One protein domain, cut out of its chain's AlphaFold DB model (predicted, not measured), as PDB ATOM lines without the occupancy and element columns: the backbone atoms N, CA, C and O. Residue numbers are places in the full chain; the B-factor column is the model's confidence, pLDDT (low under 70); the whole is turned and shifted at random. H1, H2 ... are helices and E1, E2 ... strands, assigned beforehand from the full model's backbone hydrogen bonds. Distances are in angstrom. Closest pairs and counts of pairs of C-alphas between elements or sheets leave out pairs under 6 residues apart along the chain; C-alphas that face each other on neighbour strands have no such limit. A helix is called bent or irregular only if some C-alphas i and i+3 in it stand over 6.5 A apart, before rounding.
ATOM      1  N   VAL A   3     -16.214  30.489 -15.335       62.06
ATOM      2  CA  VAL A   3     -15.373  29.808 -14.338       62.06
ATOM      3  C   VAL A   3     -16.235  28.786 -13.609       62.06
ATOM      4  O   VAL A   3     -17.224  29.163 -12.980       62.06
ATOM      5  N   VAL A   4     -15.881  27.505 -13.701       58.59
ATOM      6  CA  VAL A   4     -16.596  26.404 -13.040       58.59
ATOM      7  C   VAL A   4     -15.626  25.724 -12.084       58.59
ATOM      8  O   VAL A   4     -14.584  25.230 -12.499       58.59
ATOM      9  N   GLY A   5     -15.923  25.752 -10.781       63.16
ATOM     10  CA  GLY A   5     -15.062  25.127  -9.767       63.16
ATOM     11  C   GLY A   5     -13.637  25.697  -9.682       63.16
ATOM     12  O   GLY A   5     -12.734  24.994  -9.251       63.16
ATOM     13  N   GLY A   6     -13.420  26.948 -10.110       62.38
ATOM     14  CA  GLY A   6     -12.095  27.589 -10.138       62.38
ATOM     15  C   GLY A   6     -11.302  27.378 -11.433       62.38
ATOM     16  O   GLY A   6     -10.267  28.012 -11.608       62.38
ATOM     17  N   VAL A   7     -11.805  26.563 -12.365       56.44
ATOM     18  CA  VAL A   7     -11.209  26.370 -13.693       56.44
ATOM     19  C   VAL A   7     -11.885  27.313 -14.685       56.44
ATOM     20  O   VAL A   7     -13.116  27.350 -14.785       56.44
ATOM     21  N   LEU A   8     -11.092  28.103 -15.413       66.50
ATOM     22  CA  LEU A   8     -11.585  28.880 -16.547       66.50
ATOM     23  C   LEU A   8     -11.966  27.899 -17.658       66.50
ATOM     24  O   LEU A   8     -11.109  27.200 -18.170       66.50
ATOM     25  N   ALA A   9     -13.234  27.864 -18.047       60.12
ATOM     26  CA  ALA A   9     -13.719  27.115 -19.196       60.12
ATOM     27  C   ALA A   9     -14.112  28.110 -20.294       60.12
ATOM     28  O   ALA A   9     -14.977  28.971 -20.098       60.12
ATOM     29  N   SER A  10     -13.480  28.042 -21.464       63.47
ATOM     30  CA  SER A  10     -13.818  28.917 -22.589       63.47
ATOM     31  C   SER A  10     -14.077  28.109 -23.849       63.47
ATOM     32  O   SER A  10     -13.190  27.451 -24.371       63.47
ATOM     33  N   ASN A  11     -15.288  28.240 -24.399       61.88
ATOM     34  CA  ASN A  11     -15.633  27.659 -25.703       61.88
ATOM     35  C   ASN A  11     -14.932  28.370 -26.874       61.88
ATOM     36  O   ASN A  11     -14.977  27.892 -28.004       61.88
ATOM     37  N   TYR A  12     -14.334  29.539 -26.621       67.56
ATOM     38  CA  TYR A  12     -13.758  30.397 -27.649       67.56
ATOM     39  C   TYR A  12     -12.393  30.901 -27.199       67.56
ATOM     40  O   TYR A  12     -12.272  31.516 -26.134       67.56
ATOM     41  N   VAL A  13     -11.387  30.659 -28.035       70.06
ATOM     42  CA  VAL A  13     -10.040  31.210 -27.894       70.06
ATOM     43  C   VAL A  13      -9.699  31.932 -29.189       70.06
ATOM     44  O   VAL A  13      -9.873  31.396 -30.284       70.06
ATOM     45  N   GLY A  14      -9.270  33.188 -29.065       74.38
ATOM     46  CA  GLY A  14      -8.798  33.965 -30.203       74.38
ATOM     47  C   GLY A  14      -7.465  33.409 -30.690       74.38
ATOM     48  O   GLY A  14      -6.526  33.292 -29.909       74.38
ATOM     49  N   LEU A  15      -7.377  33.063 -31.975       76.50
ATOM     50  CA  LEU A  15      -6.138  32.545 -32.567       76.50
ATOM     51  C   LEU A  15      -5.165  33.668 -32.952       76.50
ATOM     52  O   LEU A  15      -3.954  33.455 -32.950       76.50
ATOM     53  N   GLN A  16      -5.685  34.850 -33.295       79.75
ATOM     54  CA  GLN A  16      -4.909  36.036 -33.665       79.75
ATOM     55  C   GLN A  16      -5.477  37.211 -32.859       79.75
ATOM     56  O   GLN A  16      -6.614  37.629 -33.068       79.75
ATOM     57  N   GLY A  17      -4.722  37.676 -31.859       72.00
ATOM     58  CA  GLY A  17      -5.204  38.626 -30.841       72.00
ATOM     59  C   GLY A  17      -5.581  40.016 -31.371       72.00
ATOM     60  O   GLY A  17      -6.136  40.824 -30.635       72.00
ATOM     61  N   ASP A  18      -5.291  40.292 -32.639       78.75
ATOM     62  CA  ASP A  18      -5.488  41.556 -33.345       78.75
ATOM     63  C   ASP A  18      -6.710  41.556 -34.286       78.75
ATOM     64  O   ASP A  18      -6.967  42.546 -34.978       78.75
ATOM     65  N   SER A  19      -7.471  40.459 -34.350       82.06
ATOM     66  CA  SER A  19      -8.592  40.306 -35.280       82.06
ATOM     67  C   SER A  19      -9.789  39.608 -34.632       82.06
ATOM     68  O   SER A  19      -9.601  38.631 -33.922       82.06
ATOM     69  N   PRO A  20     -11.040  40.024 -34.897       82.31
ATOM     70  CA  PRO A  20     -12.228  39.260 -34.500       82.31
ATOM     71  C   PRO A  20     -12.525  38.071 -35.438       82.31
ATOM     72  O   PRO A  20     -13.386  37.237 -35.143       82.31
ATOM     73  N   VAL A  21     -11.841  38.004 -36.584       85.88
ATOM     74  CA  VAL A  21     -12.025  36.990 -37.634       85.88
ATOM     75  C   VAL A  21     -10.722  36.271 -37.937       85.88
ATOM     76  O   VAL A  21      -9.637  36.838 -37.789       85.88
ATOM     77  N   PHE A  22     -10.824  35.039 -38.420       84.50
ATOM     78  CA  PHE A  22      -9.667  34.272 -38.850       84.50
ATOM     79  C   PHE A  22      -9.049  34.880 -40.115       84.50
ATOM     80  O   PHE A  22      -9.748  35.154 -41.096       84.50
ATOM     81  N   ARG A  23      -7.734  35.095 -40.095       85.12
ATOM     82  CA  ARG A  23      -6.957  35.636 -41.214       85.12
ATOM     83  C   ARG A  23      -5.947  34.611 -41.713       85.12
ATOM     84  O   ARG A  23      -5.269  33.962 -40.920       85.12
ATOM     85  N   LEU A  24      -5.812  34.509 -43.031       77.00
ATOM     86  CA  LEU A  24      -4.768  33.729 -43.692       77.00
ATOM     87  C   LEU A  24      -3.635  34.676 -44.093       77.00
ATOM     88  O   LEU A  24      -3.748  35.458 -45.041       77.00
ATOM     89  N   GLY A  25      -2.537  34.621 -43.339       72.88
ATOM     90  CA  GLY A  25      -1.449  35.589 -43.464       72.88
ATOM     91  C   GLY A  25      -1.892  37.014 -43.107       72.88
ATOM     92  O   GLY A  25      -2.840  37.219 -42.353       72.88
ATOM     93  N   THR A  26      -1.194  38.009 -43.651       73.38
ATOM     94  CA  THR A  26      -1.420  39.432 -43.339       73.38
ATOM     95  C   THR A  26      -2.486  40.103 -44.205       73.38
ATOM     96  O   THR A  26      -2.929  41.197 -43.869       73.38
ATOM     97  N   PHE A  27      -2.899  39.486 -45.317       67.62
ATOM     98  CA  PHE A  27      -3.697  40.165 -46.349       67.62
ATOM     99  C   PHE A  27      -5.120  39.623 -46.509       67.62
ATOM    100  O   PHE A  27      -5.994  40.346 -46.980       67.62
ATOM    101  N   VAL A  28      -5.378  38.369 -46.126       79.50
ATOM    102  CA  VAL A  28      -6.661  37.710 -46.400       79.50
ATOM    103  C   VAL A  28      -7.447  37.550 -45.107       79.50
ATOM    104  O   VAL A  28      -7.121  36.710 -44.271       79.50
ATOM    105  N   SER A  29      -8.508  38.341 -44.948       83.94
ATOM    106  CA  SER A  29      -9.509  38.112 -43.900       83.94
ATOM    107  C   SER A  29     -10.561  37.130 -44.402       83.94
ATOM    108  O   SER A  29     -11.090  37.294 -45.499       83.94
ATOM    109  N   THR A  30     -10.858  36.105 -43.609       84.25
ATOM    110  CA  THR A  30     -11.918  35.139 -43.922       84.25
ATOM    111  C   THR A  30     -13.242  35.580 -43.287       84.25
ATOM    112  O   THR A  30     -13.229  36.341 -42.316       84.25
ATOM    113  N   PRO A  31     -14.399  35.102 -43.780       86.69
ATOM    114  CA  PRO A  31     -15.688  35.372 -43.141       86.69
ATOM    115  C   PRO A  31     -15.897  34.577 -41.837       86.69
ATOM    116  O   PRO A  31     -16.949  34.692 -41.211       86.69
ATOM    117  N   PHE A  32     -14.931  33.751 -41.421       86.88
ATOM    118  CA  PHE A  32     -15.077  32.854 -40.280       86.88
ATOM    119  C   PHE A  32     -14.637  33.535 -38.980       86.88
ATOM    120  O   PHE A  32     -13.469  33.884 -38.795       86.88
ATOM    121  N   THR A  33     -15.578  33.705 -38.052       87.69
ATOM    122  CA  THR A  33     -15.285  34.160 -36.687       87.69
ATOM    123  C   THR A  33     -14.692  33.018 -35.860       87.69
ATOM    124  O   THR A  33     -14.958  31.842 -36.123       87.69
ATOM    125  N   TYR A  34     -13.940  33.337 -34.802       82.75
ATOM    126  CA  TYR A  34     -13.461  32.305 -33.869       82.75
ATOM    127  C   TYR A  34     -14.600  31.563 -33.169       82.75
ATOM    128  O   TYR A  34     -14.447  30.401 -32.807       82.75
ATOM    129  N   GLN A  35     -15.765  32.203 -33.039       83.88
ATOM    130  CA  GLN A  35     -16.971  31.550 -32.546       83.88
ATOM    131  C   GLN A  35     -17.475  30.470 -33.505       83.88
ATOM    132  O   GLN A  35     -17.800  29.365 -33.073       83.88
ATOM    133  N   TRP A  36     -17.522  30.781 -34.804       84.69
ATOM    134  CA  TRP A  36     -17.910  29.811 -35.821       84.69
ATOM    135  C   TRP A  36     -16.932  28.636 -35.853       84.69
ATOM    136  O   TRP A  36     -17.361  27.490 -35.798       84.69
ATOM    137  N   LEU A  37     -15.623  28.914 -35.842       83.12
ATOM    138  CA  LEU A  37     -14.589  27.875 -35.830       83.12
ATOM    139  C   LEU A  37     -14.672  26.996 -34.580       83.12
ATOM    140  O   LEU A  37     -14.674  25.774 -34.700       83.12
ATOM    141  N   GLY A  38     -14.799  27.607 -33.398       81.50
ATOM    142  CA  GLY A  38     -14.953  26.884 -32.138       81.50
ATOM    143  C   GLY A  38     -16.144  25.929 -32.174       81.50
ATOM    144  O   GLY A  38     -16.001  24.751 -31.867       81.50
ATOM    145  N   ASN A  39     -17.297  26.400 -32.652       84.31
ATOM    146  CA  ASN A  39     -18.472  25.548 -32.800       84.31
ATOM    147  C   ASN A  39     -18.245  24.429 -33.829       84.31
ATOM    148  O   ASN A  39     -18.613  23.296 -33.558       84.31
ATOM    149  N   THR A  40     -17.626  24.704 -34.979       85.44
ATOM    150  CA  THR A  40     -17.387  23.692 -36.024       85.44
ATOM    151  C   THR A  40     -16.533  22.523 -35.534       85.44
ATOM    152  O   THR A  40     -16.857  21.375 -35.834       85.44
ATOM    153  N   PHE A  41     -15.476  22.783 -34.760       84.81
ATOM    154  CA  PHE A  41     -14.612  21.717 -34.234       84.81
ATOM    155  C   PHE A  41     -15.202  21.005 -33.006       84.81
ATOM    156  O   PHE A  41     -14.947  19.818 -32.802       84.81
ATOM    157  N   GLU A  42     -16.041  21.699 -32.238       83.56
ATOM    158  CA  GLU A  42     -16.715  21.147 -31.061       83.56
ATOM    159  C   GLU A  42     -18.010  20.387 -31.417       83.56
ATOM    160  O   GLU A  42     -18.475  19.527 -30.667       83.56
ATOM    161  N   LEU A  43     -18.611  20.675 -32.576       85.69
ATOM    162  CA  LEU A  43     -19.870  20.078 -33.032       85.69
ATOM    163  C   LEU A  43     -19.831  18.542 -33.066       85.69
ATOM    164  O   LEU A  43     -20.738  17.949 -32.488       85.69
ATOM    165  N   PRO A  44     -18.818  17.873 -33.659       83.56
ATOM    166  CA  PRO A  44     -18.748  16.413 -33.666       83.56
ATOM    167  C   PRO A  44     -18.749  15.815 -32.258       83.56
ATOM    168  O   PRO A  44     -19.507  14.884 -31.993       83.56
ATOM    169  N   HIS A  45     -17.961  16.388 -31.345       81.31
ATOM    170  CA  HIS A  45     -17.912  15.962 -29.949       81.31
ATOM    171  C   HIS A  45     -19.285  16.105 -29.284       81.31
ATOM    172  O   HIS A  45     -19.823  15.136 -28.750       81.31
ATOM    173  N   ARG A  46     -19.934  17.266 -29.433       82.75
ATOM    174  CA  ARG A  46     -21.288  17.500 -28.906       82.75
ATOM    175  C   ARG A  46     -22.332  16.568 -29.509       82.75
ATOM    176  O   ARG A  46     -23.196  16.078 -28.784       82.75
ATOM    177  N   THR A  47     -22.286  16.310 -30.813       82.69
ATOM    178  CA  THR A  47     -23.214  15.388 -31.480       82.69
ATOM    179  C   THR A  47     -23.031  13.970 -30.962       82.69
ATOM    180  O   THR A  47     -24.017  13.308 -30.640       82.69
ATOM    181  N   ILE A  48     -21.789  13.511 -30.810       80.56
ATOM    182  CA  ILE A  48     -21.499  12.193 -30.247       80.56
ATOM    183  C   ILE A  48     -22.012  12.131 -28.805       80.56
ATOM    184  O   ILE A  48     -22.821  11.262 -28.493       80.56
ATOM    185  N   CYS A  49     -21.668  13.089 -27.947       77.25
ATOM    186  CA  CYS A  49     -22.079  13.082 -26.543       77.25
ATOM    187  C   CYS A  49     -23.595  13.223 -26.322       77.25
ATOM    188  O   CYS A  49     -24.117  12.738 -25.324       77.25
ATOM    189  N   THR A  50     -24.327  13.848 -27.248       77.44
ATOM    190  CA  THR A  50     -25.794  13.971 -27.154       77.44
ATOM    191  C   THR A  50     -26.540  12.758 -27.705       77.44
ATOM    192  O   THR A  50     -27.609  12.421 -27.197       77.44
ATOM    193  N   THR A  51     -26.001  12.080 -28.721       71.00
ATOM    194  CA  THR A  51     -26.658  10.926 -29.366       71.00
ATOM    195  C   THR A  51     -26.308   9.579 -28.723       71.00
ATOM    196  O   THR A  51     -27.028   8.599 -28.917       71.00
ATOM    197  N   THR A  52     -25.241   9.508 -27.922       55.62
ATOM    198  CA  THR A  52     -24.680   8.249 -27.392       55.62
ATOM    199  C   THR A  52     -25.240   7.767 -26.054       55.62
ATOM    200  O   THR A  52     -24.652   6.880 -25.436       55.62
ATOM    201  N   THR A  53     -26.454   8.166 -25.664       52.16
ATOM    202  CA  THR A  53     -27.193   7.415 -24.624       52.16
ATOM    203  C   THR A  53     -27.381   5.926 -24.986       52.16
ATOM    204  O   THR A  53     -27.663   5.119 -24.105       52.16
ATOM    205  N   MET A  54     -27.161   5.528 -26.252       51.75
ATOM    206  CA  MET A  54     -27.228   4.138 -26.735       51.75
ATOM    207  C   MET A  54     -25.893   3.367 -26.800       51.75
ATOM    208  O   MET A  54     -25.922   2.149 -26.972       51.75
ATOM    209  N   MET A  55     -24.727   4.002 -26.638       55.06
ATOM    210  CA  MET A  55     -23.427   3.307 -26.639       55.06
ATOM    211  C   MET A  55     -22.701   3.575 -25.319       55.06
ATOM    212  O   MET A  55     -21.983   4.562 -25.192       55.06
ATOM    213  N   MET A  56     -22.866   2.676 -24.337       53.59
ATOM    214  CA  MET A  56     -22.339   2.807 -22.962       53.59
ATOM    215  C   MET A  56     -20.852   3.191 -22.863       53.59
ATOM    216  O   MET A  56     -20.448   3.767 -21.859       53.59
ATOM    217  N   MET A  57     -20.030   2.898 -23.876       56.41
ATOM    218  CA  MET A  57     -18.616   3.276 -23.852       56.41
ATOM    219  C   MET A  57     -18.364   4.772 -24.089       56.41
ATOM    220  O   MET A  57     -17.369   5.267 -23.582       56.41
ATOM    221  N   MET A  58     -19.229   5.507 -24.799       60.75
ATOM    222  CA  MET A  58     -18.991   6.925 -25.134       60.75
ATOM    223  C   MET A  58     -19.463   7.912 -24.052       60.75
ATOM    224  O   MET A  58     -18.790   8.915 -23.828       60.75
ATOM    225  N   ASP A  59     -20.534   7.602 -23.310       65.88
ATOM    226  CA  ASP A  59     -21.032   8.449 -22.203       65.88
ATOM    227  C   ASP A  59     -19.968   8.653 -21.105       65.88
ATOM    228  O   ASP A  59     -19.844   9.736 -20.536       65.88
ATOM    229  N   TYR A  60     -19.128   7.641 -20.855       67.44
ATOM    230  CA  TYR A  60     -18.015   7.745 -19.908       67.44
ATOM    231  C   TYR A  60     -16.992   8.813 -20.319       67.44
ATOM    232  O   TYR A  60     -16.603   9.634 -19.492       67.44
ATOM    233  N   TYR A  61     -16.595   8.846 -21.596       69.69
ATOM    234  CA  TYR A  61     -15.629   9.830 -22.097       69.69
ATOM    235  C   TYR A  61     -16.204  11.247 -22.090       69.69
ATOM    236  O   TYR A  61     -15.509  12.181 -21.704       69.69
ATOM    237  N   CYS A  62     -17.484  11.402 -22.431       74.06
ATOM    238  CA  CYS A  62     -18.155  12.701 -22.419       74.06
ATOM    239  C   CYS A  62     -18.314  13.277 -21.002       74.06
ATOM    240  O   CYS A  62     -18.191  14.482 -20.800       74.06
ATOM    241  N   ARG A  63     -18.564  12.430 -19.995       73.12
ATOM    242  CA  ARG A  63     -18.690  12.868 -18.591       73.12
ATOM    243  C   ARG A  63     -17.357  13.160 -17.911       73.12
ATOM    244  O   ARG A  63     -17.348  13.823 -16.878       73.12
ATOM    245  N   GLN A  64     -16.261  12.648 -18.460       75.81
ATOM    246  CA  GLN A  64     -14.903  12.875 -17.967       75.81
ATOM    247  C   GLN A  64     -14.131  13.897 -18.804       75.81
ATOM    248  O   GLN A  64     -12.901  13.939 -18.747       75.81
ATOM    249  N   GLU A  65     -14.836  14.725 -19.576       72.88
ATOM    250  CA  GLU A  65     -14.199  15.811 -20.302       72.88
ATOM    251  C   GLU A  65     -13.420  16.707 -19.330       72.88
ATOM    252  O   GLU A  65     -13.936  17.208 -18.330       72.88
ATOM    253  N   THR A  66     -12.141  16.882 -19.638       79.56
ATOM    254  CA  THR A  66     -11.201  17.693 -18.870       79.56
ATOM    255  C   THR A  66     -10.727  18.864 -19.725       79.56
ATOM    256  O   THR A  66     -10.761  18.817 -20.960       79.56
ATOM    257  N   TYR A  67     -10.325  19.939 -19.053       80.75
ATOM    258  CA  TYR A  67      -9.944  21.199 -19.680       80.75
ATOM    259  C   TYR A  67      -8.478  21.503 -19.382       80.75
ATOM    260  O   TYR A  67      -7.987  21.216 -18.290       80.75
ATOM    261  N   THR A  68      -7.784  22.111 -20.339       79.69
ATOM    262  CA  THR A  68      -6.407  22.558 -20.153       79.69
ATOM    263  C   THR A  68      -6.355  23.675 -19.114       79.69
ATOM    264  O   THR A  68      -7.112  24.642 -19.176       79.69
ATOM    265  N   GLU A  69      -5.439  23.568 -18.153       76.06
ATOM    266  CA  GLU A  69      -5.359  24.514 -17.028       76.06
ATOM    267  C   GLU A  69      -5.036  25.949 -17.467       76.06
ATOM    268  O   GLU A  69      -5.504  26.912 -16.864       76.06
ATOM    269  N   GLN A  70      -4.233  26.098 -18.524       73.50
ATOM    270  CA  GLN A  70      -3.728  27.396 -18.983       73.50
ATOM    271  C   GLN A  70      -4.716  28.132 -19.897       73.50
ATOM    272  O   GLN A  70      -4.819  29.355 -19.838       73.50
ATOM    273  N   GLU A  71      -5.424  27.399 -20.757       73.00
ATOM    274  CA  GLU A  71      -6.219  27.976 -21.850       73.00
ATOM    275  C   GLU A  71      -7.719  27.733 -21.667       73.00
ATOM    276  O   GLU A  71      -8.538  28.364 -22.339       73.00
ATOM    277  N   GLY A  72      -8.091  26.848 -20.739       74.56
ATOM    278  CA  GLY A  72      -9.482  26.510 -20.477       74.56
ATOM    279  C   GLY A  72     -10.167  25.818 -21.647       74.56
ATOM    280  O   GLY A  72     -11.385  25.950 -21.801       74.56
ATOM    281  N   LEU A  73      -9.385  25.151 -22.500       77.31
ATOM    282  CA  LEU A  73      -9.844  24.447 -23.692       77.31
ATOM    283  C   LEU A  73     -10.122  22.989 -23.352       77.31
ATOM    284  O   LEU A  73      -9.340  22.364 -22.644       77.31
ATOM    285  N   SER A  74     -11.199  22.427 -23.898       79.50
ATOM    286  CA  SER A  74     -11.399  20.975 -23.860       79.50
ATOM    287  C   SER A  74     -10.202  20.268 -24.499       79.50
ATOM    288  O   SER A  74      -9.686  20.727 -25.523       79.50
ATOM    289  N   HIS A  75      -9.784  19.123 -23.957       82.56
ATOM    290  CA  HIS A  75      -8.757  18.295 -24.601       82.56
ATOM    291  C   HIS A  75      -9.140  17.846 -26.018       82.56
ATOM    292  O   HIS A  75      -8.252  17.593 -26.833       82.56
ATOM    293  N   TRP A  76     -10.437  17.812 -26.347       80.56
ATOM    294  CA  TRP A  76     -10.903  17.595 -27.716       80.56
ATOM    295  C   TRP A  76     -10.458  18.720 -28.665       80.56
ATOM    296  O   TRP A  76     -10.061  18.483 -29.806       80.56
ATOM    297  N   MET A  77     -10.478  19.953 -28.161       81.38
ATOM    298  CA  MET A  77     -10.166  21.173 -28.904       81.38
ATOM    299  C   MET A  77      -8.688  21.567 -28.828       81.38
ATOM    300  O   MET A  77      -8.226  22.346 -29.660       81.38
ATOM    301  N   ASP A  78      -7.929  21.012 -27.882       83.88
ATOM    302  CA  ASP A  78      -6.503  21.298 -27.693       83.88
ATOM    303  C   ASP A  78      -5.672  20.936 -28.936       83.88
ATOM    304  O   ASP A  78      -4.867  21.735 -29.419       83.88
ATOM    305  N   LEU A  79      -5.913  19.763 -29.530       84.81
ATOM    306  CA  LEU A  79      -5.192  19.327 -30.727       84.81
ATOM    307  C   LEU A  79      -5.442  20.226 -31.955       84.81
ATOM    308  O   LEU A  79      -4.459  20.736 -32.508       84.81
ATOM    309  N   PRO A  80      -6.694  20.463 -32.406       84.56
ATOM    310  CA  PRO A  80      -6.941  21.339 -33.551       84.56
ATOM    311  C   PRO A  80      -6.473  22.774 -33.284       84.56
ATOM    312  O   PRO A  80      -5.959  23.432 -34.194       84.56
ATOM    313  N   TYR A  81      -6.566  23.245 -32.038       84.56
ATOM    314  CA  TYR A  81      -6.039  24.544 -31.637       84.56
ATOM    315  C   TYR A  81      -4.514  24.628 -31.818       84.56
ATOM    316  O   TYR A  81      -4.036  25.501 -32.549       84.56
ATOM    317  N   ARG A  82      -3.743  23.689 -31.253       87.50
ATOM    318  CA  ARG A  82      -2.273  23.661 -31.382       87.50
ATOM    319  C   ARG A  82      -1.814  23.500 -32.825       87.50
ATOM    320  O   ARG A  82      -0.872  24.174 -33.242       87.50
ATOM    321  N   MET A  83      -2.483  22.647 -33.602       87.00
ATOM    322  CA  MET A  83      -2.195  22.485 -35.032       87.00
ATOM    323  C   MET A  83      -2.409  23.792 -35.796       87.00
ATOM    324  O   MET A  83      -1.560  24.187 -36.597       87.00
ATOM    325  N   THR A  84      -3.503  24.499 -35.512       85.62
ATOM    326  CA  THR A  84      -3.802  25.785 -36.150       85.62
ATOM    327  C   THR A  84      -2.781  26.848 -35.751       85.62
ATOM    328  O   THR A  84      -2.278  27.566 -36.612       85.62
ATOM    329  N   GLN A  85      -2.399  26.921 -34.474       87.44
ATOM    330  CA  GLN A  85      -1.342  27.829 -34.023       87.44
ATOM    331  C   GLN A  85       0.009  27.530 -34.677       87.44
ATOM    332  O   GLN A  85       0.711  28.456 -35.080       87.44
ATOM    333  N   TRP A  86       0.379  26.252 -34.794       90.25
ATOM    334  CA  TRP A  86       1.600  25.850 -35.486       90.25
ATOM    335  C   TRP A  86       1.567  26.284 -36.953       90.25
ATOM    336  O   TRP A  86       2.540  26.871 -37.427       90.25
ATOM    337  N   LEU A  87       0.442  26.053 -37.637       88.00
ATOM    338  CA  LEU A  87       0.247  26.392 -39.045       88.00
ATOM    339  C   LEU A  87       0.339  27.904 -39.287       88.00
ATOM    340  O   LEU A  87       1.015  28.336 -40.218       88.00
ATOM    341  N   LEU A  88      -0.282  28.708 -38.421       85.81
ATOM    342  CA  LEU A  88      -0.258  30.172 -38.503       85.81
ATOM    343  C   LEU A  88       1.139  30.774 -38.283       85.81
ATOM    344  O   LEU A  88       1.387  31.899 -38.713       85.81
ATOM    345  N   ARG A  89       2.053  30.046 -37.629       89.25
ATOM    346  CA  ARG A  89       3.456  30.457 -37.449       89.25
ATOM    347  C   ARG A  89       4.351  30.087 -38.634       89.25
ATOM    348  O   ARG A  89       5.515  30.481 -38.647       89.25
ATOM    349  N   GLN A  90       3.848  29.322 -39.604       89.00
ATOM    350  CA  GLN A  90       4.638  28.906 -40.761       89.00
ATOM    351  C   GLN A  90       4.731  30.000 -41.826       89.00
ATOM    352  O   GLN A  90       3.893  30.894 -41.931       89.00
TER     353      GLN A  90
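What this domain is: This is residues 3 to 90 of the 158 residues of the protein "Hypothetical protein" of Cyclophora tenuis (UniProt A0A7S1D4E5). One long, kinked helix, H1, makes the long axis, with a small two-strand hairpin, E2 and E3, where it begins and a short helix, H2, folded back on it at its other end. A third helix, H3, packs on H1 near the kink and runs back towards the strand hairpin, while the short strand E1 lies away from the other named elements. The printed part has 88 residues, with three named strands and three named helices in the order E1, E2, E3, H1, H2, H3; the class is mixed, helices and strands, and the sheet, order E2 - E3, is antiparallel. The whole is only just loose, close to compact, with a radius of gyration of the C-alphas of 15.0 A, and elongated, spanning 48 by 28 by 21 A.

How they stand to each other: Start at E1, residues 7 to 9, which pairs with no named strand; residues 3 to 4 pair antiparallel with its residues 7 to 8. Go on to E2, residues 21 to 24, and E3, residues 28 to 33, an antiparallel hairpin at 144 degrees; look there for N 22 and O 32, 2.9 A apart, and N 24 and O 28, 2.8 A apart, both within hydrogen-bond range. H1, residues 34 to 54, follows by a tight link and has a kink of 42 degrees near residue 42. With its residues 48 to 53 alone it touches H2, residues 56 to 63; the closest C-alphas, Cys 49 and Cys 62, are 5.7 A apart. These two form a helical hairpin, running opposite ways at a steep tilt of 38 degrees. H3, residues 75 to 88, touches H1 with its residues 76 to 80 alone, and H1 touches H3 with residues 41 to 45 alone; the closest C-alphas, those of Glu 42 and Met 77, are 6.9 A apart. Their tilt is shallow, 28 degrees, opposite ways. E1 and H1 are apart, and so are H2 and H3. O i to N i+4 pairs are within hydrogen-bond range in 13 of 17 cases in H1, 2 of 4 in H2 and 8 of 10 in H3.

Where its parts are: Find C-alpha 7 at (-11.209, 26.370, -13.693), where E1 begins; it is 6.1 A long, E2 10.0 A and E3 13.5 A. From C-alpha 34 at (-13.461, 32.305, -33.869), H1 runs 32.2 A; it is irregular, with C-alphas 51 and 54 7.3 A apart. H2 measures 11.6 A. H3 runs 20.2 A to C-alpha 88 at (-0.258, 30.172, -38.503) and is only just irregular, with C-alphas 76 and 79 6.7 A apart.

The domain as a whole: The two C-alphas farthest apart, Phe 27 and Met 56, are 47.9 A apart. The printed part has no cut; the links E1 to E2 and H2 to H3 are long, 11 residues each. Mean pLDDT of the printed part is 76.4; look for values under 70 at residues 3 to 12, 27 and 52 to 61.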